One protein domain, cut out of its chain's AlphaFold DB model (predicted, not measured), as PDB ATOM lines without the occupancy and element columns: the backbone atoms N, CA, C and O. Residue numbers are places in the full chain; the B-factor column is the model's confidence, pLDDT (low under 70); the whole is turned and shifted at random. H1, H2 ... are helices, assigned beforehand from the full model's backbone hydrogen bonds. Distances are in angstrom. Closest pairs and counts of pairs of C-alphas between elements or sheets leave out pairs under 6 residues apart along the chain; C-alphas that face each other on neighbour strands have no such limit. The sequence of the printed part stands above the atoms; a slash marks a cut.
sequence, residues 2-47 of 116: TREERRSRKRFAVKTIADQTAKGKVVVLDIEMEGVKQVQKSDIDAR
ATOM      1  N   THR A   2     130.411  95.180 140.571       82.19
ATOM      2  CA  THR A   2     129.763  94.589 141.746       82.19
ATOM      3  C   THR A   2     128.656  95.504 142.292       82.19
ATOM      4  O   THR A   2     128.560  96.690 141.959       82.19
ATOM      5  N   ARG A   3     127.773  94.961 143.146       74.31
ATOM      6  CA  ARG A   3     126.733  95.754 143.838       74.31
ATOM      7  C   ARG A   3     127.332  96.868 144.704       74.31
ATOM      8  O   ARG A   3     126.706  97.912 144.880       74.31
ATOM      9  N   GLU A   4     128.530  96.648 145.224       73.94
ATOM     10  CA  GLU A   4     129.232  97.565 146.113       73.94
ATOM     11  C   GLU A   4     129.848  98.745 145.350       73.94
ATOM     12  O   GLU A   4     129.633  99.900 145.722       73.94
ATOM     13  N   GLU A   5     130.470  98.480 144.197       75.81
ATOM     14  CA  GLU A   5     130.978  99.510 143.278       75.81
ATOM     15  C   GLU A   5     129.854 100.441 142.790       75.81
ATOM     16  O   GLU A   5     130.004 101.666 142.777       75.81
ATOM     17  N   ARG A   6     128.685  99.870 142.461       71.62
ATOM     18  CA  ARG A   6     127.480 100.628 142.082       71.62
ATOM     19  C   ARG A   6     127.007 101.564 143.194       71.62
ATOM     20  O   ARG A   6     126.708 102.728 142.933       71.62
ATOM     21  N   ARG A   7     126.962 101.078 144.439       73.50
ATOM     22  CA  ARG A   7     126.574 101.890 145.605       73.50
ATOM     23  C   ARG A   7     127.577 103.006 145.890       73.50
ATOM     24  O   ARG A   7     127.160 104.112 146.229       73.50
ATOM     25  N   SER A   8     128.872 102.733 145.740       76.69
ATOM     26  CA  SER A   8     129.929 103.725 145.957       76.69
ATOM     27  C   SER A   8     129.848 104.875 144.946       76.69
ATOM     28  O   SER A   8     129.751 106.036 145.347       76.69
ATOM     29  N   ARG A   9     129.746 104.564 143.641       76.81
ATOM     30  CA  ARG A   9     129.559 105.587 142.591       76.81
ATOM     31  C   ARG A   9     128.296 106.419 142.809       76.81
ATOM     32  O   ARG A   9     128.355 107.636 142.658       76.81
ATOM     33  N   LYS A  10     127.182 105.793 143.214       71.94
ATOM     34  CA  LYS A  10     125.929 106.511 143.506       71.94
ATOM     35  C   LYS A  10     126.131 107.574 144.589       71.94
ATOM     36  O   LYS A  10     125.751 108.723 144.392       71.94
ATOM     37  N   ARG A  11     126.744 107.204 145.718       76.31
ATOM     38  CA  ARG A  11     126.994 108.150 146.820       76.31
ATOM     39  C   ARG A  11     127.887 109.308 146.391       76.31
ATOM     40  O   ARG A  11     127.624 110.441 146.777       76.31
ATOM     41  N   PHE A  12     128.902 109.034 145.576       80.12
ATOM     42  CA  PHE A  12     129.790 110.075 145.068       80.12
ATOM     43  C   PHE A  12     129.053 111.088 144.179       80.12
ATOM     44  O   PHE A  12     129.235 112.292 144.350       80.12
ATOM     45  N   ALA A  13     128.186 110.618 143.277       80.00
ATOM     46  CA  ALA A  13     127.401 111.490 142.404       80.00
ATOM     47  C   ALA A  13     126.440 112.387 143.203       80.00
ATOM     48  O   ALA A  13     126.468 113.602 143.041       80.00
ATOM     49  N   VAL A  14     125.669 111.806 144.132       83.19
ATOM     50  CA  VAL A  14     124.736 112.555 144.997       83.19
ATOM     51  C   VAL A  14     125.473 113.603 145.830       83.19
ATOM     52  O   VAL A  14     125.063 114.760 145.878       83.19
ATOM     53  N   LYS A  15     126.611 113.226 146.429       86.25
ATOM     54  CA  LYS A  15     127.447 114.159 147.191       86.25
ATOM     55  C   LYS A  15     127.972 115.298 146.317       86.25
ATOM     56  O   LYS A  15     127.967 116.442 146.746       86.25
ATOM     57  N   THR A  16     128.400 115.000 145.091       88.50
ATOM     58  CA  THR A  16     128.898 116.022 144.160       88.50
ATOM     59  C   THR A  16     127.809 117.031 143.810       88.50
ATOM     60  O   THR A  16     128.087 118.226 143.785       88.50
ATOM     61  N   ILE A  17     126.577 116.565 143.582       88.69
ATOM     62  CA  ILE A  17     125.428 117.437 143.316       88.69
ATOM     63  C   ILE A  17     125.200 118.362 144.515       88.69
ATOM     64  O   ILE A  17     125.240 119.577 144.351       88.69
ATOM     65  N   ALA A  18     125.090 117.804 145.725       86.31
ATOM     66  CA  ALA A  18     124.908 118.586 146.949       86.31
ATOM     67  C   ALA A  18     126.035 119.616 147.173       86.31
ATOM     68  O   ALA A  18     125.761 120.782 147.450       86.31
ATOM     69  N   ASP A  19     127.296 119.216 146.984       90.19
ATOM     70  CA  ASP A  19     128.465 120.082 147.170       90.19
ATOM     71  C   ASP A  19     128.509 121.249 146.162       90.19
ATOM     72  O   ASP A  19     129.040 122.315 146.479       90.19
ATOM     73  N   GLN A  20     128.011 121.069 144.930       92.12
ATOM     74  CA  GLN A  20     127.939 122.154 143.941       92.12
ATOM     75  C   GLN A  20     126.718 123.049 144.163       92.12
ATOM     76  O   GLN A  20     126.856 124.271 144.086       92.12
ATOM     77  N   THR A  21     125.566 122.472 144.508       87.31
ATOM     78  CA  THR A  21     124.361 123.235 144.860       87.31
ATOM     79  C   THR A  21     124.619 124.132 146.073       87.31
ATOM     80  O   THR A  21     124.284 125.313 146.046       87.31
ATOM     81  N   ALA A  22     125.333 123.635 147.092       88.25
ATOM     82  CA  ALA A  22     125.734 124.418 148.265       88.25
ATOM     83  C   ALA A  22     126.657 125.610 147.936       88.25
ATOM     84  O   ALA A  22     126.772 126.542 148.728       88.25
ATOM     85  N   LYS A  23     127.304 125.613 146.763       93.62
ATOM     86  CA  LYS A  23     128.115 126.736 146.258       93.62
ATOM     87  C   LYS A  23     127.297 127.739 145.435       93.62
ATOM     88  O   LYS A  23     127.886 128.585 144.770       93.62
ATOM     89  N   GLY A  24     125.969 127.616 145.431       89.00
ATOM     90  CA  GLY A  24     125.069 128.467 144.653       89.00
ATOM     91  C   GLY A  24     125.106 128.198 143.147       89.00
ATOM     92  O   GLY A  24     124.691 129.052 142.369       89.00
ATOM     93  N   LYS A  25     125.627 127.044 142.710       88.62
ATOM     94  CA  LYS A  25     125.638 126.667 141.291       88.62
ATOM     95  C   LYS A  25     124.391 125.876 140.925       88.62
ATOM     96  O   LYS A  25     123.936 125.035 141.695       88.62
ATOM     97  N   VAL A  26     123.919 126.076 139.699       87.44
ATOM     98  CA  VAL A  26     122.898 125.221 139.085       87.44
ATOM     99  C   VAL A  26     123.581 123.977 138.524       87.44
ATOM    100  O   VAL A  26     124.476 124.077 137.683       87.44
ATOM    101  N   VAL A  27     123.185 122.801 139.010       90.19
ATOM    102  CA  VAL A  27     123.703 121.517 138.526       90.19
ATOM    103  C   VAL A  27     122.769 120.987 137.447       90.19
ATOM    104  O   VAL A  27     121.600 120.731 137.711       90.19
ATOM    105  N   VAL A  28     123.299 120.801 136.239       90.31
ATOM    106  CA  VAL A  28     122.581 120.167 135.127       90.31
ATOM    107  C   VAL A  28     123.040 118.717 135.022       90.31
ATOM    108  O   VAL A  28     124.242 118.444 134.979       90.31
ATOM    109  N   LEU A  29     122.084 117.791 135.004       89.56
ATOM    110  CA  LEU A  29     122.333 116.359 134.869       89.56
ATOM    111  C   LEU A  29     121.807 115.883 133.517       89.56
ATOM    112  O   LEU A  29     120.604 115.906 133.284       89.56
ATOM    113  N   ASP A  30     122.711 115.418 132.661       89.44
ATOM    114  CA  ASP A  30     122.369 114.682 131.444       89.44
ATOM    115  C   ASP A  30     122.482 113.182 131.746       89.44
ATOM    116  O   ASP A  30     123.585 112.638 131.874       89.44
ATOM    117  N   ILE A  31     121.339 112.544 132.013       85.25
ATOM    118  CA  ILE A  31     121.260 111.150 132.458       85.25
ATOM    119  C   ILE A  31     120.092 110.420 131.795       85.25
ATOM    120  O   ILE A  31     119.016 110.971 131.598       85.25
ATOM    121  N   GLU A  32     120.292 109.132 131.528       83.00
ATOM    122  CA  GLU A  32     119.252 108.236 131.013       83.00
ATOM    123  C   GLU A  32     118.176 107.929 132.076       83.00
ATOM    124  O   GLU A  32     118.351 108.190 133.273       83.00
ATOM    125  N   MET A  33     117.088 107.268 131.663       83.38
ATOM    126  CA  MET A  33     115.956 106.872 132.519       83.38
ATOM    127  C   MET A  33     116.364 106.226 133.855       83.38
ATOM    128  O   MET A  33     115.805 106.535 134.909       83.38
ATOM    129  N   GLU A  34     117.335 105.311 133.845       83.31
ATOM    130  CA  GLU A  34     117.785 104.646 135.075       83.31
ATOM    131  C   GLU A  34     118.510 105.603 136.026       83.31
ATOM    132  O   GLU A  34     118.500 105.393 137.240       83.31
ATOM    133  N   GLY A  35     119.129 106.661 135.499       84.25
ATOM    134  CA  GLY A  35     119.664 107.765 136.285       84.25
ATOM    135  C   GLY A  35     118.547 108.581 136.930       84.25
ATOM    136  O   GLY A  35     118.599 108.815 138.136       84.25
ATOM    137  N   VAL A  36     117.496 108.921 136.176       86.12
ATOM    138  CA  VAL A  36     116.318 109.646 136.691       86.12
ATOM    139  C   VAL A  36     115.704 108.909 137.883       86.12
ATOM    140  O   VAL A  36     115.586 109.471 138.973       86.12
ATOM    141  N   LYS A  37     115.442 107.601 137.742       86.62
ATOM    142  CA  LYS A  37     114.933 106.746 138.834       86.62
ATOM    143  C   LYS A  37     115.835 106.736 140.070       86.62
ATOM    144  O   LYS A  37     115.373 106.466 141.179       86.62
ATOM    145  N   GLN A  38     117.141 106.938 139.898       84.88
ATOM    146  CA  GLN A  38     118.087 106.975 141.013       84.88
ATOM    147  C   GLN A  38     118.062 108.308 141.756       84.88
ATOM    148  O   GLN A  38     118.177 108.272 142.984       84.88
ATOM    149  N   VAL A  39     117.915 109.424 141.036       87.31
ATOM    150  CA  VAL A  39     117.791 110.772 141.616       87.31
ATOM    151  C   VAL A  39     116.459 110.907 142.352       87.31
ATOM    152  O   VAL A  39     116.454 111.341 143.498       87.31
ATOM    153  N   GLN A  40     115.366 110.379 141.797       85.44
ATOM    154  CA  GLN A  40     114.056 110.364 142.467       85.44
ATOM    155  C   GLN A  40     114.026 109.577 143.782       85.44
ATOM    156  O   GLN A  40     113.201 109.826 144.650       85.44
ATOM    157  N   LYS A  41     114.928 108.603 143.943       86.56
ATOM    158  CA  LYS A  41     115.102 107.830 145.185       86.56
ATOM    159  C   LYS A  41     116.136 108.453 146.128       86.56
ATOM    160  O   LYS A  41     116.678 107.746 146.979       86.56
ATOM    161  N   SER A  42     116.524 109.700 145.899       85.12
ATOM    162  CA  SER A  42     117.468 110.445 146.729       85.12
ATOM    163  C   SER A  42     116.809 111.711 147.253       85.12
ATOM    164  O   SER A  42     115.790 112.134 146.722       85.12
ATOM    165  N   ASP A  43     117.423 112.336 148.252       84.56
ATOM    166  CA  ASP A  43     116.918 113.573 148.863       84.56
ATOM    167  C   ASP A  43     117.282 114.830 148.047       84.56
ATOM    168  O   ASP A  43     117.325 115.938 148.579       84.56
ATOM    169  N   ILE A  44     117.621 114.665 146.765       85.62
ATOM    170  CA  ILE A  44     117.923 115.781 145.870       85.62
ATOM    171  C   ILE A  44     116.602 116.331 145.350       85.62
ATOM    172  O   ILE A  44     115.912 115.667 144.577       85.62
ATOM    173  N   ASP A  45     116.308 117.568 145.729       86.31
ATOM    174  CA  ASP A  45     115.270 118.362 145.086       86.31
ATOM    175  C   ASP A  45     115.748 118.757 143.680       86.31
ATOM    176  O   ASP A  45     116.672 119.560 143.510       86.31
ATOM    177  N   ALA A  46     115.194 118.092 142.670       89.00
ATOM    178  CA  ALA A  46     115.575 118.239 141.276       89.00
ATOM    179  C   ALA A  46     114.337 118.504 140.430       89.00
ATOM    180  O   ALA A  46     113.292 117.891 140.634       89.00
ATOM    181  N   ARG A  47     114.506 119.372 139.435       90.88
ATOM    182  CA  ARG A  47     113.538 119.586 138.364       90.88
ATOM    183  C   ARG A  47     113.865 118.658 137.195       90.88
ATOM    184  O   ARG A  47     115.020 118.578 136.774       90.88
TER     185      ARG A  47
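Overview. This is residues 2 to 47 of the 116 residues of the protein "Guanylate kinase" of Verticillium alfalfae (strain VaMs.102 / ATCC MYA-4576 / FGSC 10136) (UniProt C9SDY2). A single long helix, H1, makes the longest axis, and after its last residue the chain turns round and folds back alongside it in a long link to a short helix, H2, set steeply across from H1's middle with a gap between them. Residues 2 to 9, of which 3 to 9 belong to H1, stick out free at one end, and residues 40 to 47 follow H2 as a tail with no named element. The printed part has 46 residues with two named helices, H1 then H2, and no named strand; its class is all helix. It is only just compact, close to loose, with a radius of gyration of the C-alphas of 11.0 A, and elongated, spanning 34 by 19 by 17 A.

Along the chain. H1 holds residues 3 to 21, from C-alpha 3 at (126.733, 95.754, 143.838) to C-alpha 21 at (124.361, 123.235, 144.860), 27.6 A from first to last C-alpha. H2 holds residues 33 to 39 and ends with C-alpha 39 at (117.791, 110.772, 141.616), 10.1 A from its first C-alpha.

Arrangement. H1 and H2 are close but not clearly touching, with 1 pair of C-alphas within 8 A. That closest pair is Val 14 and Val 39, whose C-alphas are 7.9 A apart. Their lines stand at a steep tilt of 66 degrees, and they run the same way. In H1 and H2 every O i to N i+4 pair is within hydrogen-bond range.

Size, cuts and confidence. The two C-alphas farthest apart, those of Thr 2 and Gly 24, are 34.3 A apart. The printed part has no cut. The link from H1 to H2, 11 residues, is long. The mean pLDDT of the printed part is 84.3, and no printed residue is under 70.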